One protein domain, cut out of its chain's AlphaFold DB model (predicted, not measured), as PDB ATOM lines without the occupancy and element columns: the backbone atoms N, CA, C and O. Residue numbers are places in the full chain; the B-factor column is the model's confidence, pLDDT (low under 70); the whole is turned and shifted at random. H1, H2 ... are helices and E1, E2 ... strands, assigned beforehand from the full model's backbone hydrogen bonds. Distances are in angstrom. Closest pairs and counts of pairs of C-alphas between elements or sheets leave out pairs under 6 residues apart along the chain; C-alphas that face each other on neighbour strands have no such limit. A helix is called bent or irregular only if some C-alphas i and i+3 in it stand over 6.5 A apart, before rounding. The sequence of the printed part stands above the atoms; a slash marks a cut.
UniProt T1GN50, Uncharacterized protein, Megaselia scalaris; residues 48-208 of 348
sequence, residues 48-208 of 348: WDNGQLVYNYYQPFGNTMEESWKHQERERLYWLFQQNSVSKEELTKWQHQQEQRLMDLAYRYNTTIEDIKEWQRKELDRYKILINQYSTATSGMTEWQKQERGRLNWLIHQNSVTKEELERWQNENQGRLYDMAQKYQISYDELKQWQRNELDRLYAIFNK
ATOM      1  N   TRP A  48      -5.713  13.456 -31.692       39.47
ATOM      2  CA  TRP A  48      -7.086  13.673 -31.262       39.47
ATOM      3  C   TRP A  48      -7.983  12.993 -32.297       39.47
ATOM      4  O   TRP A  48      -8.030  13.432 -33.442       39.47
ATOM      5  N   ASP A  49      -8.652  11.910 -31.916       38.47
ATOM      6  CA  ASP A  49      -9.656  11.251 -32.751       38.47
ATOM      7  C   ASP A  49     -11.020  11.426 -32.076       38.47
ATOM      8  O   ASP A  49     -11.209  11.034 -30.925       38.47
ATOM      9  N   ASN A  50     -11.955  12.102 -32.748       31.97
ATOM     10  CA  ASN A  50     -13.318  12.357 -32.258       31.97
ATOM     11  C   ASN A  50     -13.417  12.957 -30.836       31.97
ATOM     12  O   ASN A  50     -14.304  12.608 -30.059       31.97
ATOM     13  N   GLY A  51     -12.506  13.867 -30.479       36.06
ATOM     14  CA  GLY A  51     -12.488  14.500 -29.152       36.06
ATOM     15  C   GLY A  51     -11.914  13.618 -28.036       36.06
ATOM     16  O   GLY A  51     -11.994  13.997 -26.869       36.06
ATOM     17  N   GLN A  52     -11.316  12.473 -28.378       33.88
ATOM     18  CA  GLN A  52     -10.594  11.595 -27.462       33.88
ATOM     19  C   GLN A  52      -9.110  11.514 -27.844       33.88
ATOM     20  O   GLN A  52      -8.742  11.552 -29.019       33.88
ATOM     21  N   LEU A  53      -8.244  11.434 -26.834       44.50
ATOM     22  CA  LEU A  53      -6.793  11.371 -27.014       44.50
ATOM     23  C   LEU A  53      -6.358   9.936 -27.356       44.50
ATOM     24  O   LEU A  53      -6.597   9.018 -26.573       44.50
ATOM     25  N   VAL A  54      -5.688   9.748 -28.498       41.28
ATOM     26  CA  VAL A  54      -5.099   8.468 -28.927       41.28
ATOM     27  C   VAL A  54      -3.572   8.540 -28.817       41.28
ATOM     28  O   VAL A  54      -2.927   9.352 -29.484       41.28
ATOM     29  N   TYR A  55      -2.998   7.680 -27.970       43.72
ATOM     30  CA  TYR A  55      -1.568   7.657 -27.629       43.72
ATOM     31  C   TYR A  55      -0.675   7.055 -28.733       43.72
ATOM     32  O   TYR A  55      -1.062   6.076 -29.378       43.72
ATOM     33  N   ASN A  56       0.534   7.610 -28.906       38.44
ATOM     34  CA  ASN A  56       1.640   7.017 -29.670       38.44
ATOM     35  C   ASN A  56       2.587   6.249 -28.724       38.44
ATOM     36  O   ASN A  56       2.951   6.735 -27.660       38.44
ATOM     37  N   TYR A  57       2.969   5.035 -29.125       40.09
ATOM     38  CA  TYR A  57       3.590   4.007 -28.278       40.09
ATOM     39  C   TYR A  57       5.121   4.025 -28.281       40.09
ATOM     40  O   TYR A  57       5.739   3.386 -27.437       40.09
ATOM     41  N   TYR A  58       5.746   4.751 -29.209       37.75
ATOM     42  CA  TYR A  58       7.210   4.801 -29.319       37.75
ATOM     43  C   TYR A  58       7.822   6.035 -28.640       37.75
ATOM     44  O   TYR A  58       8.995   6.015 -28.274       37.75
ATOM     45  N   GLN A  59       7.009   7.068 -28.405       42.47
ATOM     46  CA  GLN A  59       7.328   8.269 -27.636       42.47
ATOM     47  C   GLN A  59       6.072   8.658 -26.841       42.47
ATOM     48  O   GLN A  59       5.193   9.325 -27.387       42.47
ATOM     49  N   PRO A  60       5.940   8.222 -25.572       39.62
ATOM     50  CA  PRO A  60       4.727   8.461 -24.785       39.62
ATOM     51  C   PRO A  60       4.484   9.950 -24.511       39.62
ATOM     52  O   PRO A  60       3.352  10.346 -24.240       39.62
ATOM     53  N   PHE A  61       5.528  10.773 -24.629       40.41
ATOM     54  CA  PHE A  61       5.434  12.221 -24.599       40.41
ATOM     55  C   PHE A  61       6.308  12.800 -25.713       40.41
ATOM     56  O   PHE A  61       7.471  12.421 -25.868       40.41
ATOM     57  N   GLY A  62       5.681  13.678 -26.502       38.97
ATOM     58  CA  GLY A  62       6.193  14.343 -27.692       38.97
ATOM     59  C   GLY A  62       7.695  14.595 -27.714       38.97
ATOM     60  O   GLY A  62       8.235  15.383 -26.942       38.97
ATOM     61  N   ASN A  63       8.342  13.991 -28.700       40.75
ATOM     62  CA  ASN A  63       9.473  14.629 -29.332       40.75
ATOM     63  C   ASN A  63       9.431  14.335 -30.827       40.75
ATOM     64  O   ASN A  63      10.036  13.384 -31.309       40.75
ATOM     65  N   THR A  64       8.748  15.211 -31.555       40.06
ATOM     66  CA  THR A  64       8.966  15.383 -32.986       40.06
ATOM     67  C   THR A  64       8.828  16.854 -33.319       40.06
ATOM     68  O   THR A  64       7.731  17.333 -33.586       40.06
ATOM     69  N   MET A  65       9.958  17.564 -33.333       42.50
ATOM     70  CA  MET A  65      10.115  18.756 -34.172       42.50
ATOM     71  C   MET A  65       9.043  19.843 -33.950       42.50
ATOM     72  O   MET A  65       8.631  20.511 -34.898       42.50
ATOM     73  N   GLU A  66       8.535  19.997 -32.725       54.84
ATOM     74  CA  GLU A  66       7.540  21.027 -32.460       54.84
ATOM     75  C   GLU A  66       8.203  22.399 -32.607       54.84
ATOM     76  O   GLU A  66       9.317  22.622 -32.130       54.84
ATOM     77  N   GLU A  67       7.559  23.310 -33.339       66.12
ATOM     78  CA  GLU A  67       8.104  24.646 -33.558       66.12
ATOM     79  C   GLU A  67       8.354  25.300 -32.194       66.12
ATOM     80  O   GLU A  67       7.431  25.435 -31.393       66.12
ATOM     81  N   SER A  68       9.596  25.711 -31.922       71.00
ATOM     82  CA  SER A  68      10.050  26.200 -30.608       71.00
ATOM     83  C   SER A  68       9.168  27.297 -30.003       71.00
ATOM     84  O   SER A  68       9.126  27.464 -28.784       71.00
ATOM     85  N   TRP A  69       8.435  28.039 -30.836       79.00
ATOM     86  CA  TRP A  69       7.468  29.021 -30.369       79.00
ATOM     87  C   TRP A  69       6.254  28.420 -29.674       79.00
ATOM     88  O   TRP A  69       5.777  29.027 -28.724       79.00
ATOM     89  N   LYS A  70       5.759  27.254 -30.099       82.25
ATOM     90  CA  LYS A  70       4.611  26.592 -29.466       82.25
ATOM     91  C   LYS A  70       4.952  26.225 -28.033       82.25
ATOM     92  O   LYS A  70       4.181  26.535 -27.134       82.25
ATOM     93  N   HIS A  71       6.151  25.690 -27.809       76.69
ATOM     94  CA  HIS A  71       6.661  25.393 -26.473       76.69
ATOM     95  C   HIS A  71       6.668  26.640 -25.569       76.69
ATOM     96  O   HIS A  71       6.034  26.650 -24.513       76.69
ATOM     97  N   GLN A  72       7.293  27.729 -26.030       78.06
ATOM     98  CA  GLN A  72       7.344  29.007 -25.302       78.06
ATOM     99  C   GLN A  72       5.951  29.608 -25.072       78.06
ATOM    100  O   GLN A  72       5.673  30.228 -24.044       78.06
ATOM    101  N   GLU A  73       5.055  29.448 -26.040       86.12
ATOM    102  CA  GLU A  73       3.703  29.970 -25.958       86.12
ATOM    103  C   GLU A  73       2.856  29.175 -24.958       86.12
ATOM    104  O   GLU A  73       2.075  29.771 -24.216       86.12
ATOM    105  N   ARG A  74       3.067  27.858 -24.839       83.69
ATOM    106  CA  ARG A  74       2.428  27.050 -23.793       83.69
ATOM    107  C   ARG A  74       2.865  27.480 -22.395       83.69
ATOM    108  O   ARG A  74       2.021  27.618 -21.514       83.69
ATOM    109  N   GLU A  75       4.144  27.777 -22.186       80.62
ATOM    110  CA  GLU A  75       4.610  28.310 -20.898       80.62
ATOM    111  C   GLU A  75       3.952  29.654 -20.555       80.62
ATOM    112  O   GLU A  75       3.653  29.939 -19.396       80.62
ATOM    113  N   ARG A  76       3.669  30.494 -21.557       84.38
ATOM    114  CA  ARG A  76       2.914  31.737 -21.345       84.38
ATOM    115  C   ARG A  76       1.457  31.468 -20.991       84.38
ATOM    116  O   ARG A  76       0.937  32.092 -20.066       84.38
ATOM    117  N   LEU A  77       0.818  30.529 -21.684       86.69
ATOM    118  CA  LEU A  77      -0.551  30.110 -21.389       86.69
ATOM    119  C   LEU A  77      -0.673  29.487 -19.991       86.69
ATOM    120  O   LEU A  77      -1.662  29.742 -19.312       86.69
ATOM    121  N   TYR A  78       0.351  28.779 -19.503       85.06
ATOM    122  CA  TYR A  78       0.393  28.259 -18.131       85.06
ATOM    123  C   TYR A  78       0.179  29.368 -17.081       85.06
ATOM    124  O   TYR A  78      -0.548  29.176 -16.099       85.06
ATOM    125  N   TRP A  79       0.761  30.553 -17.302       85.12
ATOM    126  CA  TRP A  79       0.566  31.719 -16.433       85.12
ATOM    127  C   TRP A  79      -0.820  32.342 -16.576       85.12
ATOM    128  O   TRP A  79      -1.385  32.797 -15.585       85.12
ATOM    129  N   LEU A  80      -1.389  32.341 -17.782       85.81
ATOM    130  CA  LEU A  80      -2.752  32.817 -18.013       85.81
ATOM    131  C   LEU A  80      -3.774  31.913 -17.303       85.81
ATOM    132  O   LEU A  80      -4.665  32.397 -16.607       85.81
ATOM    133  N   PHE A  81      -3.604  30.594 -17.412       81.69
ATOM    134  CA  PHE A  81      -4.509  29.589 -16.850       81.69
ATOM    135  C   PHE A  81      -4.570  29.600 -15.316       81.69
ATOM    136  O   PHE A  81      -5.573  29.179 -14.742       81.69
ATOM    137  N   GLN A  82      -3.559  30.174 -14.657       73.88
ATOM    138  CA  GLN A  82      -3.517  30.391 -13.208       73.88
ATOM    139  C   GLN A  82      -4.644  31.281 -12.669       73.88
ATOM    140  O   GLN A  82      -4.967  31.244 -11.480       73.88
ATOM    141  N   GLN A  83      -5.228  32.133 -13.513       63.34
ATOM    142  CA  GLN A  83      -6.285  33.053 -13.085       63.34
ATOM    143  C   GLN A  83      -7.655  32.375 -12.937       63.34
ATOM    144  O   GLN A  83      -8.619  33.028 -12.561       63.34
ATOM    145  N   ASN A  84      -7.704  31.052 -13.116       52.62
ATOM    146  CA  ASN A  84      -8.763  30.175 -12.643       52.62
ATOM    147  C   ASN A  84     -10.173  30.592 -13.073       52.62
ATOM    148  O   ASN A  84     -11.075  30.662 -12.247       52.62
ATOM    149  N   SER A  85     -10.336  30.888 -14.364       60.09
ATOM    150  CA  SER A  85     -11.569  30.721 -15.156       60.09
ATOM    151  C   SER A  85     -11.373  31.229 -16.584       60.09
ATOM    152  O   SER A  85     -12.307  31.793 -17.137       60.09
ATOM    153  N   VAL A  86     -10.192  31.013 -17.198       71.62
ATOM    154  CA  VAL A  86      -9.871  31.608 -18.508       71.62
ATOM    155  C   VAL A  86     -10.971  31.300 -19.522       71.62
ATOM    156  O   VAL A  86     -11.121  30.188 -20.053       71.62
ATOM    157  N   SER A  87     -11.808  32.304 -19.743       81.31
ATOM    158  CA  SER A  87     -12.895  32.244 -20.700       81.31
ATOM    159  C   SER A  87     -12.328  32.499 -22.092       81.31
ATOM    160  O   SER A  87     -11.219  33.015 -22.260       81.31
ATOM    161  N   LYS A  88     -13.087  32.137 -23.130       84.50
ATOM    162  CA  LYS A  88     -12.690  32.493 -24.501       84.50
ATOM    163  C   LYS A  88     -12.584  34.019 -24.655       84.50
ATOM    164  O   LYS A  88     -11.739  34.500 -25.405       84.50
ATOM    165  N   GLU A  89     -13.382  34.771 -23.896       85.75
ATOM    166  CA  GLU A  89     -13.338  36.232 -23.860       85.75
ATOM    167  C   GLU A  89     -12.058  36.762 -23.194       85.75
ATOM    168  O   GLU A  89     -11.402  37.642 -23.744       85.75
ATOM    169  N   GLU A  90     -11.649  36.200 -22.057       86.81
ATOM    170  CA  GLU A  90     -10.405  36.587 -21.375       86.81
ATOM    171  C   GLU A  90      -9.169  36.257 -22.210       86.81
ATOM    172  O   GLU A  90      -8.267  37.087 -22.316       86.81
ATOM    173  N   LEU A  91      -9.157  35.096 -22.875       89.00
ATOM    174  CA  LEU A  91      -8.112  34.766 -23.843       89.00
ATOM    175  C   LEU A  91      -8.072  35.789 -24.982       89.00
ATOM    176  O   LEU A  91      -6.994  36.232 -25.364       89.00
ATOM    177  N   THR A  92      -9.229  36.210 -25.496       88.12
ATOM    178  CA  THR A  92      -9.302  37.212 -26.572       88.12
ATOM    179  C   THR A  92      -8.789  38.579 -26.103       88.12
ATOM    180  O   THR A  92      -8.016  39.226 -26.812       88.12
ATOM    181  N   LYS A  93      -9.146  39.006 -24.885       89.06
ATOM    182  CA  LYS A  93      -8.614  40.237 -24.272       89.06
ATOM    183  C   LYS A  93      -7.096  40.162 -24.109       89.06
ATOM    184  O   LYS A  93      -6.395  41.101 -24.482       89.06
ATOM    185  N   TRP A  94      -6.582  39.039 -23.615       89.94
ATOM    186  CA  TRP A  94      -5.145  38.811 -23.472       89.94
ATOM    187  C   TRP A  94      -4.421  38.797 -24.828       89.94
ATOM    188  O   TRP A  94      -3.372  39.422 -24.976       89.94
ATOM    189  N   GLN A  95      -5.005  38.166 -25.852       89.81
ATOM    190  CA  GLN A  95      -4.488  38.179 -27.224       89.81
ATOM    191  C   GLN A  95      -4.367  39.600 -27.775       89.81
ATOM    192  O   GLN A  95      -3.356  39.927 -28.393       89.81
ATOM    193  N   HIS A  96      -5.366  40.450 -27.527       88.94
ATOM    194  CA  HIS A  96      -5.340  41.845 -27.961       88.94
ATOM    195  C   HIS A  96      -4.266  42.661 -27.224       88.94
ATOM    196  O   HIS A  96      -3.504  43.393 -27.848       88.94
ATOM    197  N   GLN A  97      -4.111  42.466 -25.911       90.25
ATOM    198  CA  GLN A  97      -3.035  43.106 -25.139       90.25
ATOM    199  C   GLN A  97      -1.632  42.706 -25.619       90.25
ATOM    200  O   GLN A  97      -0.675  43.450 -25.430       90.25
ATOM    201  N   GLN A  98      -1.501  41.524 -26.221       88.69
ATOM    202  CA  GLN A  98      -0.237  40.977 -26.707       88.69
ATOM    203  C   GLN A  98      -0.100  41.065 -28.234       88.69
ATOM    204  O   GLN A  98       0.772  40.411 -28.801       88.69
ATOM    205  N   GLU A  99      -0.926  41.865 -28.912       89.00
ATOM    206  CA  GLU A  99      -1.031  41.871 -30.375       89.00
ATOM    207  C   GLU A  99       0.304  42.166 -31.067       89.00
ATOM    208  O   GLU A  99       0.695  41.420 -31.960       89.00
ATOM    209  N   GLN A 100       1.061  43.156 -30.585       88.56
ATOM    210  CA  GLN A 100       2.397  43.480 -31.108       88.56
ATOM    211  C   GLN A 100       3.368  42.294 -31.007       88.56
ATOM    212  O   GLN A 100       4.047  41.940 -31.964       88.56
ATOM    213  N   ARG A 101       3.367  41.596 -29.868       92.81
ATOM    214  CA  ARG A 101       4.188  40.398 -29.662       92.81
ATOM    215  C   ARG A 101       3.754  39.248 -30.572       92.81
ATOM    216  O   ARG A 101       4.595  38.476 -31.024       92.81
ATOM    217  N   LEU A 102       2.449  39.101 -30.805       90.62
ATOM    218  CA  LEU A 102       1.928  38.108 -31.742       90.62
ATOM    219  C   LEU A 102       2.325  38.446 -33.182       90.62
ATOM    220  O   LEU A 102       2.642  37.522 -33.924       90.62
ATOM    221  N   MET A 103       2.384  39.732 -33.558       89.12
ATOM    222  CA  MET A 103       2.918  40.162 -34.859       89.12
ATOM    223  C   MET A 103       4.388  39.765 -35.013       89.12
ATOM    224  O   MET A 103       4.759  39.151 -36.010       89.12
ATOM    225  N   ASP A 104       5.212  40.044 -34.000       88.88
ATOM    226  CA  ASP A 104       6.628  39.664 -34.004       88.88
ATOM    227  C   ASP A 104       6.811  38.148 -34.098       88.88
ATOM    228  O   ASP A 104       7.708  37.659 -34.789       88.88
ATOM    229  N   LEU A 105       5.969  37.386 -33.397       87.62
ATOM    230  CA  LEU A 105       6.003  35.929 -33.433       87.62
ATOM    231  C   LEU A 105       5.601  35.397 -34.812       87.62
ATOM    232  O   LEU A 105       6.300  34.545 -35.362       87.62
ATOM    233  N   ALA A 106       4.528  35.946 -35.383       89.94
ATOM    234  CA  ALA A 106       4.060  35.634 -36.727       89.94
ATOM    235  C   ALA A 106       5.162  35.875 -37.766       89.94
ATOM    236  O   ALA A 106       5.460  34.996 -38.575       89.94
ATOM    237  N   TYR A 107       5.843  37.019 -37.668       88.12
ATOM    238  CA  TYR A 107       6.962  37.368 -38.536       88.12
ATOM    239  C   TYR A 107       8.145  36.399 -38.393       88.12
ATOM    240  O   TYR A 107       8.641  35.877 -39.387       88.12
ATOM    241  N   ARG A 108       8.585  36.115 -37.157       86.06
ATOM    242  CA  ARG A 108       9.760  35.260 -36.894       86.06
ATOM    243  C   ARG A 108       9.582  33.823 -37.366       86.06
ATOM    244  O   ARG A 108      10.551  33.207 -37.796       86.06
ATOM    245  N   TYR A 109       8.368  33.295 -37.252       84.56
ATOM    246  CA  TYR A 109       8.068  31.898 -37.560       84.56
ATOM    247  C   TYR A 109       7.289  31.726 -38.867       84.56
ATOM    248  O   TYR A 109       6.823  30.628 -39.152       84.56
ATOM    249  N   ASN A 110       7.184  32.790 -39.675       87.44
ATOM    250  CA  ASN A 110       6.500  32.794 -40.968       87.44
ATOM    251  C   ASN A 110       5.095  32.161 -40.900       87.44
ATOM    252  O   ASN A 110       4.736  31.298 -41.700       87.44
ATOM    253  N   THR A 111       4.326  32.586 -39.901       87.00
ATOM    254  CA  THR A 111       2.940  32.171 -39.649       87.00
ATOM    255  C   THR A 111       2.043  33.406 -39.595       87.00
ATOM    256  O   THR A 111       2.534  34.533 -39.693       87.00
ATOM    257  N   THR A 112       0.729  33.240 -39.459       88.94
ATOM    258  CA  THR A 112      -0.181  34.378 -39.287       88.94
ATOM    259  C   THR A 112      -0.563  34.578 -37.823       88.94
ATOM    260  O   THR A 112      -0.560  33.656 -37.006       88.94
ATOM    261  N   ILE A 113      -0.919  35.816 -37.477       89.75
ATOM    262  CA  ILE A 113      -1.455  36.135 -36.148       89.75
ATOM    263  C   ILE A 113      -2.718  35.312 -35.876       89.75
ATOM    264  O   ILE A 113      -2.920  34.879 -34.743       89.75
ATOM    265  N   GLU A 114      -3.555  35.088 -36.893       89.50
ATOM    266  CA  GLU A 114      -4.784  34.315 -36.719       89.50
ATOM    267  C   GLU A 114      -4.487  32.837 -36.465       89.50
ATOM    268  O   GLU A 114      -5.085  32.271 -35.555       89.50
ATOM    269  N   ASP A 115      -3.495  32.245 -37.137       86.56
ATOM    270  CA  ASP A 115      -3.071  30.862 -36.866       86.56
ATOM    271  C   ASP A 115      -2.588  30.698 -35.419       86.56
ATOM    272  O   ASP A 115      -2.935  29.728 -34.739       86.56
ATOM    273  N   ILE A 116      -1.825  31.671 -34.906       87.31
ATOM    274  CA  ILE A 116      -1.373  31.669 -33.508       87.31
ATOM    275  C   ILE A 116      -2.569  31.815 -32.555       87.31
ATOM    276  O   ILE A 116      -2.666  31.080 -31.568       87.31
ATOM    277  N   LYS A 117      -3.496  32.740 -32.840       89.25
ATOM    278  CA  LYS A 117      -4.700  32.957 -32.020       89.25
ATOM    279  C   LYS A 117      -5.597  31.717 -32.011       89.25
ATOM    280  O   LYS A 117      -6.109  31.346 -30.953       89.25
ATOM    281  N   GLU A 118      -5.777  31.058 -33.153       85.75
ATOM    282  CA  GLU A 118      -6.540  29.817 -33.275       85.75
ATOM    283  C   GLU A 118      -5.864  28.674 -32.513       85.75
ATOM    284  O   GLU A 118      -6.527  27.959 -31.757       85.75
ATOM    285  N   TRP A 119      -4.542  28.540 -32.637       88.19
ATOM    286  CA  TRP A 119      -3.772  27.558 -31.881       88.19
ATOM    287  C   TRP A 119      -3.940  27.760 -30.364       88.19
ATOM    288  O   TRP A 119      -4.273  26.811 -29.659       88.19
ATOM    289  N   GLN A 120      -3.856  28.995 -29.858       87.38
ATOM    290  CA  GLN A 120      -4.089  29.292 -28.436       87.38
ATOM    291  C   GLN A 120      -5.520  28.948 -27.979       87.38
ATOM    292  O   GLN A 120      -5.715  28.480 -26.856       87.38
ATOM    293  N   ARG A 121      -6.537  29.156 -28.832       85.38
ATOM    294  CA  ARG A 121      -7.929  28.763 -28.529       85.38
ATOM    295  C   ARG A 121      -8.061  27.244 -28.416       85.38
ATOM    296  O   ARG A 121      -8.702  26.765 -27.483       85.38
ATOM    297  N   LYS A 122      -7.418  26.494 -29.319       83.94
ATOM    298  CA  LYS A 122      -7.360  25.025 -29.253       83.94
ATOM    299  C   LYS A 122      -6.667  24.561 -27.974       83.94
ATOM    300  O   LYS A 122      -7.159  23.646 -27.324       83.94
ATOM    301  N   GLU A 123      -5.585  25.220 -27.565       83.00
ATOM    302  CA  GLU A 123      -4.902  24.913 -26.304       83.00
ATOM    303  C   GLU A 123      -5.773  25.133 -25.070       83.00
ATOM    304  O   GLU A 123      -5.779  24.296 -24.167       83.00
ATOM    305  N   LEU A 124      -6.563  26.207 -25.048       84.50
ATOM    306  CA  LEU A 124      -7.529  26.437 -23.978       84.50
ATOM    307  C   LEU A 124      -8.596  25.332 -23.923       84.50
ATOM    308  O   LEU A 124      -8.950  24.870 -22.838       84.50
ATOM    309  N   ASP A 125      -9.107  24.901 -25.078       80.75
ATOM    310  CA  ASP A 125     -10.098  23.825 -25.144       80.75
ATOM    311  C   ASP A 125      -9.487  22.487 -24.670       80.75
ATOM    312  O   ASP A 125     -10.097  21.789 -23.856       80.75
ATOM    313  N   ARG A 126      -8.239  22.174 -25.057       77.75
ATOM    314  CA  ARG A 126      -7.494  21.000 -24.555       77.75
ATOM    315  C   ARG A 126      -7.289  21.043 -23.044       77.75
ATOM    316  O   ARG A 126      -7.530  20.046 -22.366       77.75
ATOM    317  N   TYR A 127      -6.879  22.193 -22.511       79.56
ATOM    318  CA  TYR A 127      -6.701  22.403 -21.074       79.56
ATOM    319  C   TYR A 127      -7.994  22.124 -20.296       79.56
ATOM    320  O   TYR A 127      -7.978  21.390 -19.307       79.56
ATOM    321  N   LYS A 128      -9.134  22.636 -20.779       78.06
ATOM    322  CA  LYS A 128     -10.449  22.411 -20.156       78.06
ATOM    323  C   LYS A 128     -10.860  20.942 -20.166       78.06
ATOM    324  O   LYS A 128     -11.355  20.446 -19.156       78.06
ATOM    325  N   ILE A 129     -10.641  20.247 -21.281       73.69
ATOM    326  CA  ILE A 129     -10.931  18.811 -21.391       73.69
ATOM    327  C   ILE A 129     -10.091  18.024 -20.381       73.69
ATOM    328  O   ILE A 129     -10.646  17.235 -19.616       73.69
ATOM    329  N   LEU A 130      -8.779  18.278 -20.326       71.56
ATOM    330  CA  LEU A 130      -7.867  17.567 -19.428       71.56
ATOM    331  C   LEU A 130      -8.199  17.816 -17.956       71.56
ATOM    332  O   LEU A 130      -8.271  16.870 -17.176       71.56
ATOM    333  N   ILE A 131      -8.465  19.062 -17.563       72.38
ATOM    334  CA  ILE A 131      -8.864  19.348 -16.180       72.38
ATOM    335  C   ILE A 131     -10.131  18.593 -15.807       72.38
ATOM    336  O   ILE A 131     -10.158  17.952 -14.760       72.38
ATOM    337  N   ASN A 132     -11.156  18.613 -16.659       70.81
ATOM    338  CA  ASN A 132     -12.403  17.909 -16.374       70.81
ATOM    339  C   ASN A 132     -12.183  16.396 -16.255       70.81
ATOM    340  O   ASN A 132     -12.671  15.789 -15.303       70.81
ATOM    341  N   GLN A 133     -11.395  15.807 -17.158       66.81
ATOM    342  CA  GLN A 133     -11.085  14.377 -17.166       66.81
ATOM    343  C   GLN A 133     -10.360  13.909 -15.894       66.81
ATOM    344  O   GLN A 133     -10.655  12.827 -15.391       66.81
ATOM    345  N   TYR A 134      -9.440  14.714 -15.355       63.41
ATOM    346  CA  TYR A 134      -8.626  14.336 -14.192       63.41
ATOM    347  C   TYR A 134      -9.090  14.967 -12.865       63.41
ATOM    348  O   TYR A 134      -8.527  14.668 -11.809       63.41
ATOM    349  N   SER A 135     -10.142  15.795 -12.889       61.94
ATOM    350  CA  SER A 135     -10.710  16.453 -11.701       61.94
ATOM    351  C   SER A 135     -11.246  15.468 -10.653       61.94
ATOM    352  O   SER A 135     -11.154  15.726  -9.451       61.94
ATOM    353  N   THR A 136     -11.748  14.308 -11.084       55.12
ATOM    354  CA  THR A 136     -12.450  13.319 -10.247       55.12
ATOM    355  C   THR A 136     -11.526  12.495  -9.341       55.12
ATOM    356  O   THR A 136     -11.997  11.874  -8.393       55.12
ATOM    357  N   ALA A 137     -10.208  12.537  -9.563       57.84
ATOM    358  CA  ALA A 137      -9.199  11.782  -8.810       57.84
ATOM    359  C   ALA A 137      -8.444  12.637  -7.765       57.84
ATOM    360  O   ALA A 137      -7.255  12.415  -7.520       57.84
ATOM    361  N   THR A 138      -9.092  13.659  -7.191       62.00
ATOM    362  CA  THR A 138      -8.450  14.685  -6.332       62.00
ATOM    363  C   THR A 138      -9.010  14.760  -4.904       62.00
ATOM    364  O   THR A 138      -8.917  15.798  -4.241       62.00
ATOM    365  N   SER A 139      -9.594  13.671  -4.396       62.19
ATOM    366  CA  SER A 139     -10.066  13.602  -3.007       62.19
ATOM    367  C   SER A 139      -8.915  13.867  -2.028       62.19
ATOM    368  O   SER A 139      -7.909  13.165  -2.047       62.19
ATOM    369  N   GLY A 140      -9.059  14.893  -1.184       73.25
ATOM    370  CA  GLY A 140      -8.064  15.276  -0.172       73.25
ATOM    371  C   GLY A 140      -7.026  16.323  -0.601       73.25
ATOM    372  O   GLY A 140      -6.201  16.701   0.224       73.25
ATOM    373  N   MET A 141      -7.063  16.821  -1.843       82.19
ATOM    374  CA  MET A 141      -6.202  17.931  -2.287       82.19
ATOM    375  C   MET A 141      -6.813  19.295  -1.944       82.19
ATOM    376  O   MET A 141      -8.031  19.481  -2.040       82.19
ATOM    377  N   THR A 142      -5.964  20.267  -1.603       86.25
ATOM    378  CA  THR A 142      -6.375  21.672  -1.486       86.25
ATOM    379  C   THR A 142      -6.738  22.243  -2.858       86.25
ATOM    380  O   THR A 142      -6.383  21.703  -3.907       86.25
ATOM    381  N   GLU A 143      -7.447  23.367  -2.868       82.62
ATOM    382  CA  GLU A 143      -7.890  23.999  -4.110       82.62
ATOM    383  C   GLU A 143      -6.711  24.446  -4.996       82.62
ATOM    384  O   GLU A 143      -6.717  24.216  -6.203       82.62
ATOM    385  N   TRP A 144      -5.640  24.975  -4.395       85.75
ATOM    386  CA  TRP A 144      -4.430  25.337  -5.138       85.75
ATOM    387  C   TRP A 144      -3.722  24.114  -5.736       85.75
ATOM    388  O   TRP A 144      -3.256  24.173  -6.869       85.75
ATOM    389  N   GLN A 145      -3.701  22.984  -5.021       87.56
ATOM    390  CA  GLN A 145      -3.109  21.736  -5.509       87.56
ATOM    391  C   GLN A 145      -3.881  21.182  -6.705       87.56
ATOM    392  O   GLN A 145      -3.274  20.716  -7.664       87.56
ATOM    393  N   LYS A 146      -5.217  21.254  -6.684       83.75
ATOM    394  CA  LYS A 146      -6.053  20.831  -7.818       83.75
ATOM    395  C   LYS A 146      -5.765  21.658  -9.068       83.75
ATOM    396  O   LYS A 146      -5.605  21.096 -10.152       83.75
ATOM    397  N   GLN A 147      -5.659  22.975  -8.906       81.75
ATOM    398  CA  GLN A 147      -5.338  23.898  -9.994       81.75
ATOM    399  C   GLN A 147      -3.938  23.636 -10.542       81.75
ATOM    400  O   GLN A 147      -3.765  23.459 -11.748       81.75
ATOM    401  N   GLU A 148      -2.947  23.542  -9.657       86.50
ATOM    402  CA  GLU A 148      -1.562  23.280 -10.031       86.50
ATOM    403  C   GLU A 148      -1.422  21.951 -10.769       86.50
ATOM    404  O   GLU A 148      -0.822  21.893 -11.841       86.50
ATOM    405  N   ARG A 149      -2.045  20.897 -10.235       84.56
ATOM    406  CA  ARG A 149      -2.070  19.574 -10.857       84.56
ATOM    407  C   ARG A 149      -2.640  19.641 -12.265       84.56
ATOM    408  O   ARG A 149      -2.051  19.067 -13.170       84.56
ATOM    409  N   GLY A 150      -3.752  20.349 -12.466       81.19
ATOM    410  CA  GLY A 150      -4.360  20.530 -13.785       81.19
ATOM    411  C   GLY A 150      -3.414  21.193 -14.788       81.19
ATOM    412  O   GLY A 150      -3.297  20.741 -15.928       81.19
ATOM    413  N   ARG A 151      -2.686  22.226 -14.352       83.25
ATOM    414  CA  ARG A 151      -1.719  22.940 -15.195       83.25
ATOM    415  C   ARG A 151      -0.480  22.106 -15.503       83.25
ATOM    416  O   ARG A 151      -0.081  22.065 -16.664       83.25
ATOM    417  N   LEU A 152       0.089  21.417 -14.513       80.44
ATOM    418  CA  LEU A 152       1.209  20.492 -14.721       80.44
ATOM    419  C   LEU A 152       0.811  19.346 -15.643       80.44
ATOM    420  O   LEU A 152       1.533  19.035 -16.578       80.44
ATOM    421  N   ASN A 153      -0.366  18.768 -15.431       77.69
ATOM    422  CA  ASN A 153      -0.896  17.700 -16.260       77.69
ATOM    423  C   ASN A 153      -1.024  18.133 -17.733       77.69
ATOM    424  O   ASN A 153      -0.538  17.453 -18.635       77.69
ATOM    425  N   TRP A 154      -1.592  19.317 -17.987       78.88
ATOM    426  CA  TRP A 154      -1.639  19.894 -19.333       78.88
ATOM    427  C   TRP A 154      -0.242  20.146 -19.918       78.88
ATOM    428  O   TRP A 154       0.010  19.792 -21.069       78.88
ATOM    429  N   LEU A 155       0.679  20.700 -19.123       72.75
ATOM    430  CA  LEU A 155       2.054  20.972 -19.542       72.75
ATOM    431  C   LEU A 155       2.787  19.674 -19.927       72.75
ATOM    432  O   LEU A 155       3.404  19.611 -20.984       72.75
ATOM    433  N   ILE A 156       2.662  18.614 -19.126       68.50
ATOM    434  CA  ILE A 156       3.263  17.296 -19.383       68.50
ATOM    435  C   ILE A 156       2.671  16.668 -20.647       68.50
ATOM    436  O   ILE A 156       3.418  16.210 -21.510       68.50
ATOM    437  N   HIS A 157       1.342  16.694 -20.798       66.50
ATOM    438  CA  HIS A 157       0.664  16.115 -21.960       66.50
ATOM    439  C   HIS A 157       1.022  16.792 -23.284       66.50
ATOM    440  O   HIS A 157       0.857  16.173 -24.333       66.50
ATOM    441  N   GLN A 158       1.424  18.063 -23.259       65.88
ATOM    442  CA  GLN A 158       1.691  18.824 -24.476       65.88
ATOM    443  C   GLN A 158       3.183  19.039 -24.760       65.88
ATOM    444  O   GLN A 158       3.555  19.065 -25.926       65.88
ATOM    445  N   ASN A 159       4.019  19.183 -23.727       61.81
ATOM    446  CA  ASN A 159       5.438  19.533 -23.861       61.81
ATOM    447  C   ASN A 159       6.405  18.430 -23.423       61.81
ATOM    448  O   ASN A 159       7.608  18.631 -23.555       61.81
ATOM    449  N   SER A 160       5.927  17.307 -22.876       64.69
ATOM    450  CA  SER A 160       6.808  16.212 -22.429       64.69
ATOM    451  C   SER A 160       7.812  16.623 -21.358       64.69
ATOM    452  O   SER A 160       8.936  16.130 -21.342       64.69
ATOM    453  N   VAL A 161       7.407  17.541 -20.482       66.31
ATOM    454  CA  VAL A 161       8.320  18.235 -19.571       66.31
ATOM    455  C   VAL A 161       9.009  17.271 -18.618       66.31
ATOM    456  O   VAL A 161       8.391  16.758 -17.689       66.31
ATOM    457  N   THR A 162      10.307  17.088 -18.835       71.50
ATOM    458  CA  THR A 162      11.188  16.314 -17.959       71.50
ATOM    459  C   THR A 162      11.398  17.017 -16.620       71.50
ATOM    460  O   THR A 162      11.122  18.209 -16.455       71.50
ATOM    461  N   LYS A 163      11.934  16.286 -15.638       71.94
ATOM    462  CA  LYS A 163      12.264  16.856 -14.329       71.94
ATOM    463  C   LYS A 163      13.278  17.984 -14.472       71.94
ATOM    464  O   LYS A 163      13.080  19.052 -13.908       71.94
ATOM    465  N   GLU A 164      14.307  17.784 -15.282       73.44
ATOM    466  CA  GLU A 164      15.363  18.758 -15.550       73.44
ATOM    467  C   GLU A 164      14.806  20.033 -16.201       73.44
ATOM    468  O   GLU A 164      15.190  21.147 -15.837       73.44
ATOM    469  N   GLU A 165      13.858  19.892 -17.130       75.12
ATOM    470  CA  GLU A 165      13.179  21.029 -17.754       75.12
ATOM    471  C   GLU A 165      12.262  21.764 -16.780       75.12
ATOM    472  O   GLU A 165      12.260  22.996 -16.777       75.12
ATOM    473  N   LEU A 166      11.539  21.040 -15.919       79.94
ATOM    474  CA  LEU A 166      10.749  21.652 -14.852       79.94
ATOM    475  C   LEU A 166      11.654  22.432 -13.894       79.94
ATOM    476  O   LEU A 166      11.319  23.548 -13.509       79.94
ATOM    477  N   GLU A 167      12.812  21.888 -13.519       80.62
ATOM    478  CA  GLU A 167      13.754  22.580 -12.640       80.62
ATOM    479  C   GLU A 167      14.332  23.843 -13.282       80.62
ATOM    480  O   GLU A 167      14.370  24.893 -12.633       80.62
ATOM    481  N   ARG A 168      14.732  23.770 -14.559       84.31
ATOM    482  CA  ARG A 168      15.153  24.944 -15.338       84.31
ATOM    483  C   ARG A 168      14.052  26.002 -15.344       84.31
ATOM    484  O   ARG A 168      14.300  27.143 -14.954       84.31
ATOM    485  N   TRP A 169      12.834  25.610 -15.709       84.31
ATOM    486  CA  TRP A 169      11.679  26.501 -15.770       84.31
ATOM    487  C   TRP A 169      11.355  27.127 -14.404       84.31
ATOM    488  O   TRP A 169      11.089  28.327 -14.324       84.31
ATOM    489  N   GLN A 170      11.445  26.360 -13.311       81.94
ATOM    490  CA  GLN A 170      11.245  26.856 -11.944       81.94
ATOM    491  C   GLN A 170      12.276  27.919 -11.551       81.94
ATOM    492  O   GLN A 170      11.943  28.863 -10.831       81.94
ATOM    493  N   ASN A 171      13.522  27.766 -12.001       82.88
ATOM    494  CA  ASN A 171      14.586  28.728 -11.728       82.88
ATOM    495  C   ASN A 171      14.401  30.006 -12.565       82.88
ATOM    496  O   ASN A 171      14.486  31.108 -12.029       82.88
ATOM    497  N   GLU A 172      14.062  29.875 -13.849       85.12
ATOM    498  CA  GLU A 172      13.787  31.014 -14.741       85.12
ATOM    499  C   GLU A 172      12.543  31.813 -14.317       85.12
ATOM    500  O   GLU A 172      12.469  33.024 -14.525       85.12
ATOM    501  N   ASN A 173      11.573  31.154 -13.675       83.69
ATOM    502  CA  ASN A 173      10.312  31.756 -13.246       83.69
ATOM    503  C   ASN A 173      10.210  31.966 -11.725       83.69
ATOM    504  O   ASN A 173       9.103  32.134 -11.203       83.69
ATOM    505  N   GLN A 174      11.338  31.997 -11.005       87.88
ATOM    506  CA  GLN A 174      11.365  32.073  -9.538       87.88
ATOM    507  C   GLN A 174      10.497  33.208  -8.972       87.88
ATOM    508  O   GLN A 174       9.726  32.974  -8.045       87.88
ATOM    509  N   GLY A 175      10.562  34.413  -9.550       88.69
ATOM    510  CA  GLY A 175       9.761  35.555  -9.085       88.69
ATOM    511  C   GLY A 175       8.251  35.314  -9.194       88.69
ATOM    512  O   GLY A 175       7.515  35.525  -8.237       88.69
ATOM    513  N   ARG A 176       7.786  34.766 -10.323       88.25
ATOM    514  CA  ARG A 176       6.356  34.475 -10.532       88.25
ATOM    515  C   ARG A 176       5.860  33.325  -9.660       88.25
ATOM    516  O   ARG A 176       4.708  33.319  -9.235       88.25
ATOM    517  N   LEU A 177       6.722  32.341  -9.403       88.38
ATOM    518  CA  LEU A 177       6.428  31.256  -8.470       88.38
ATOM    519  C   LEU A 177       6.373  31.752  -7.025       88.38
ATOM    520  O   LEU A 177       5.551  31.262  -6.257       88.38
ATOM    521  N   TYR A 178       7.191  32.741  -6.660       91.19
ATOM    522  CA  TYR A 178       7.099  33.391  -5.356       91.19
ATOM    523  C   TYR A 178       5.746  34.096  -5.190       91.19
ATOM    524  O   TYR A 178       5.040  33.829  -4.221       91.19
ATOM    525  N   ASP A 179       5.331  34.902  -6.170       89.88
ATOM    526  CA  ASP A 179       4.020  35.569  -6.161       89.88
ATOM    527  C   ASP A 179       2.862  34.561  -6.070       89.88
ATOM    528  O   ASP A 179       1.869  34.773  -5.370       89.88
ATOM    529  N   MET A 180       3.000  33.426  -6.757       88.25
ATOM    530  CA  MET A 180       2.031  32.337  -6.703       88.25
ATOM    531  C   MET A 180       1.973  31.677  -5.324       88.25
ATOM    532  O   MET A 180       0.878  31.476  -4.802       88.25
ATOM    533  N   ALA A 181       3.125  31.371  -4.728       90.44
ATOM    534  CA  ALA A 181       3.201  30.796  -3.390       90.44
ATOM    535  C   ALA A 181       2.563  31.735  -2.352       90.44
ATOM    536  O   ALA A 181       1.757  31.291  -1.538       90.44
ATOM    537  N   GLN A 182       2.806  33.047  -2.467       91.75
ATOM    538  CA  GLN A 182       2.148  34.063  -1.639       91.75
ATOM    539  C   GLN A 182       0.625  34.064  -1.825       91.75
ATOM    540  O   GLN A 182      -0.114  34.061  -0.841       91.75
ATOM    541  N   LYS A 183       0.132  34.000  -3.072       88.56
ATOM    542  CA  LYS A 183      -1.313  33.906  -3.362       88.56
ATOM    543  C   LYS A 183      -1.948  32.660  -2.737       88.56
ATOM    544  O   LYS A 183      -3.089  32.713  -2.284       88.56
ATOM    545  N   TYR A 184      -1.217  31.552  -2.723       89.00
ATOM    546  CA  TYR A 184      -1.640  30.291  -2.120       89.00
ATOM    547  C   TYR A 184      -1.399  30.210  -0.611       89.00
ATOM    548  O   TYR A 184      -1.841  29.243   0.003       89.00
ATOM    549  N   GLN A 185      -0.762  31.224  -0.015       92.00
ATOM    550  CA  GLN A 185      -0.395  31.271   1.404       92.00
ATOM    551  C   GLN A 185       0.509  30.099   1.826       92.00
ATOM    552  O   GLN A 185       0.411  29.595   2.941       92.00
ATOM    553  N   ILE A 186       1.400  29.677   0.926       92.44
ATOM    554  CA  ILE A 186       2.401  28.625   1.149       92.44
ATOM    555  C   ILE A 186       3.808  29.174   0.918       92.44
ATOM    556  O   ILE A 186       3.994  30.253   0.351       92.44
ATOM    557  N   SER A 187       4.827  28.425   1.336       93.44
ATOM    558  CA  SER A 187       6.208  28.801   1.028       93.44
ATOM    559  C   SER A 187       6.564  28.500  -0.435       93.44
ATOM    560  O   SER A 187       6.033  27.573  -1.050       93.44
ATOM    561  N   TYR A 188       7.495  29.274  -1.002       90.81
ATOM    562  CA  TYR A 188       8.029  29.006  -2.343       90.81
ATOM    563  C   TYR A 188       8.632  27.596  -2.443       90.81
ATOM    564  O   TYR A 188       8.394  26.891  -3.424       90.81
ATOM    565  N   ASP A 189       9.365  27.167  -1.413       91.50
ATOM    566  CA  ASP A 189       9.986  25.842  -1.385       91.50
ATOM    567  C   ASP A 189       8.944  24.723  -1.324       91.50
ATOM    568  O   ASP A 189       9.095  23.712  -2.010       91.50
ATOM    569  N   GLU A 190       7.851  24.923  -0.581       92.88
ATOM    570  CA  GLU A 190       6.721  23.992  -0.553       92.88
ATOM    571  C   GLU A 190       6.079  23.851  -1.936       92.88
ATOM    572  O   GLU A 190       5.905  22.728  -2.410       92.88
ATOM    573  N   LEU A 191       5.801  24.963  -2.630       90.69
ATOM    574  CA  LEU A 191       5.264  24.931  -3.994       90.69
ATOM    575  C   LEU A 191       6.213  24.192  -4.946       90.69
ATOM    576  O   LEU A 191       5.795  23.305  -5.692       90.69
ATOM    577  N   LYS A 192       7.507  24.526  -4.898       90.75
ATOM    578  CA  LYS A 192       8.539  23.946  -5.764       90.75
ATOM    579  C   LYS A 192       8.669  22.436  -5.563       90.75
ATOM    580  O   LYS A 192       8.719  21.685  -6.541       90.75
ATOM    581  N   GLN A 193       8.723  21.990  -4.308       88.94
ATOM    582  CA  GLN A 193       8.800  20.572  -3.955       88.94
ATOM    583  C   GLN A 193       7.522  19.832  -4.334       88.94
ATOM    584  O   GLN A 193       7.592  18.734  -4.886       88.94
ATOM    585  N   TRP A 194       6.361  20.440  -4.089       92.44
ATOM    586  CA  TRP A 194       5.083  19.851  -4.457       92.44
ATOM    587  C   TRP A 194       4.986  19.631  -5.971       92.44
ATOM    588  O   TRP A 194       4.655  18.525  -6.387       92.44
ATOM    589  N   GLN A 195       5.365  20.617  -6.796       88.12
ATOM    590  CA  GLN A 195       5.348  20.487  -8.262       88.12
ATOM    591  C   GLN A 195       6.229  19.330  -8.757       88.12
ATOM    592  O   GLN A 195       5.826  18.584  -9.645       88.12
ATOM    593  N   ARG A 196       7.416  19.147  -8.163       84.44
ATOM    594  CA  ARG A 196       8.335  18.048  -8.511       84.44
ATOM    595  C   ARG A 196       7.763  16.684  -8.130       84.44
ATOM    596  O   ARG A 196       7.773  15.764  -8.938       84.44
ATOM    597  N   ASN A 197       7.235  16.569  -6.915       85.06
ATOM    598  CA  ASN A 197       6.637  15.324  -6.440       85.06
ATOM    599  C   ASN A 197       5.375  14.969  -7.234       85.06
ATOM    600  O   ASN A 197       5.114  13.797  -7.496       85.06
ATOM    601  N   GLU A 198       4.585  15.972  -7.619       84.69
ATOM    602  CA  GLU A 198       3.396  15.756  -8.431       84.69
ATOM    603  C   GLU A 198       3.756  15.375  -9.870       84.69
ATOM    604  O   GLU A 198       3.110  14.492 -10.424       84.69
ATOM    605  N   LEU A 199       4.824  15.939 -10.445       80.31
ATOM    606  CA  LEU A 199       5.367  15.487 -11.729       80.31
ATOM    607  C   LEU A 199       5.711  13.986 -11.685       80.31
ATOM    608  O   LEU A 199       5.246  13.226 -12.534       80.31
ATOM    609  N   ASP A 200       6.442  13.544 -10.657       77.31
ATOM    610  CA  ASP A 200       6.815  12.132 -10.474       77.31
ATOM    611  C   ASP A 200       5.565  11.229 -10.327       77.31
ATOM    612  O   ASP A 200       5.483  10.148 -10.920       77.31
ATOM    613  N   ARG A 201       4.542  11.687  -9.591       77.00
ATOM    614  CA  ARG A 201       3.260  10.971  -9.451       77.00
ATOM    615  C   ARG A 201       2.494  10.872 -10.762       77.00
ATOM    616  O   ARG A 201       1.960   9.807 -11.066       77.00
ATOM    617  N   LEU A 202       2.421  11.960 -11.525       75.88
ATOM    618  CA  LEU A 202       1.744  11.986 -12.817       75.88
ATOM    619  C   LEU A 202       2.427  11.019 -13.787       75.88
ATOM    620  O   LEU A 202       1.744  10.183 -14.375       75.88
ATOM    621  N   TYR A 203       3.760  11.021 -13.852       71.94
ATOM    622  CA  TYR A 203       4.507  10.031 -14.630       71.94
ATOM    623  C   TYR A 203       4.204   8.590 -14.215       71.94
ATOM    624  O   TYR A 203       3.984   7.740 -15.077       71.94
ATOM    625  N   ALA A 204       4.146   8.300 -12.913       66.06
ATOM    626  CA  ALA A 204       3.809   6.962 -12.432       66.06
ATOM    627  C   ALA A 204       2.389   6.531 -12.845       66.06
ATOM    628  O   ALA A 204       2.193   5.400 -13.294       66.06
ATOM    629  N   ILE A 205       1.405   7.433 -12.737       67.00
ATOM    630  CA  ILE A 205       0.021   7.181 -13.164       67.00
ATOM    631  C   ILE A 205      -0.030   6.911 -14.669       67.00
ATOM    632  O   ILE A 205      -0.646   5.930 -15.086       67.00
ATOM    633  N   PHE A 206       0.649   7.726 -15.476       66.25
ATOM    634  CA  PHE A 206       0.671   7.547 -16.926       66.25
ATOM    635  C   PHE A 206       1.354   6.255 -17.344       66.25
ATOM    636  O   PHE A 206       0.812   5.518 -18.159       66.25
ATOM    637  N   ASN A 207       2.500   5.927 -16.752       63.00
ATOM    638  CA  ASN A 207       3.200   4.682 -17.055       63.00
ATOM    639  C   ASN A 207       2.347   3.456 -16.704       63.00
ATOM    640  O   ASN A 207       2.312   2.491 -17.467       63.00
ATOM    641  N   LYS A 208       1.605   3.513 -15.591       59.00
ATOM    642  CA  LYS A 208       0.662   2.458 -15.212       59.00
ATOM    643  C   LYS A 208      -0.483   2.332 -16.221       59.00
ATOM    644  O   LYS A 208      -0.706   1.238 -16.733       59.00
TER     645      LYS A 208
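This is residues 48 to 208 of the 348 residues of an uncharacterized protein of Megaselia scalaris (UniProt T1GN50). Two groups of three helices meet at a core pair, H1 and H5, which lie side by side and run opposite ways. In one group the short H2 and H3 pack on the first part of the long H4, whose later part crosses H5; in the other, the short H6 and H7 pack on the long H8, which also crosses H5. The printed part has 161 residues, with one short strand and eight named helices in the order E1, H1 to H8, and is mostly helix. It is compact, with a radius of gyration of the C-alphas of 16.1 A, and spans 43 by 39 by 29 A.

Start at E1, residues 52 to 54. Find C-alpha 68 at (10.050, 26.200, -30.608); from there H1 runs to residue 81, 20.3 A. Next come H2, residues 88 to 97, and H3, residues 99 to 108. H4, residues 113 to 137, is the longest helix at 37.4 A; it is irregular, with C-alphas 133 and 136 7.1 A apart. H5, residues 143 to 159, covers 24.2 A. After H6, residues 163 to 172, and H7, residues 174 to 184, H8 runs 30.4 A from residue 188 to C-alpha 208 at (0.662, 2.458, -15.212).

E1 pairs with no named strand, but residues 48 to 49 pair antiparallel with residues 52 to 53. H1 touches H5 at a shallow tilt of 13 degrees, opposite ways; their closest C-alphas, Tyr 78 and Arg 151, are 6.4 A apart. H2 touches residues 117 to 124 of H4, closest at the C-alphas of Gln 95 and Lys 117, 7.1 A. H3 touches residues 113 to 116 of H4, about perpendicular at 75 degrees, closest at the C-alphas of Ala 106 and Ile 113, 5.6 A. H4 touches H5 with residues 126 to 135 at a steep tilt of 54 degrees; the C-alphas of Ile 131 and Gly 150 come closest, 5.2 A. H5 touches H8 at a steep tilt of 56 degrees, closest at the C-alphas of Arg 149 and Glu 198, 7.1 A. H8 touches H6 at a shallow tilt of 26 degrees, closest at the C-alphas of Lys 163 and Arg 196, 7.1 A, and H7 about perpendicular at 90 degrees, closest at the C-alphas of Ala 181 and Tyr 188, 5.3 A. H4 and H8 are apart. Every O i to N i+4 pair is within hydrogen-bond range in H2, H3, H5, H6, H7 and H8; in H1 it is 9 of 10 and in H4 19 of 21.

The C-alphas farthest apart, those of Tyr 107 and Gly 140, are 46.8 A apart, and the printed part has no cut. The link from E1 to H1, residues 55 to 67, is long. Mean pLDDT of the printed part is 76.2; look for values under 70 at residues 48 to 67, 83 to 85, 133 to 139, 156 to 161 and 204 to 208.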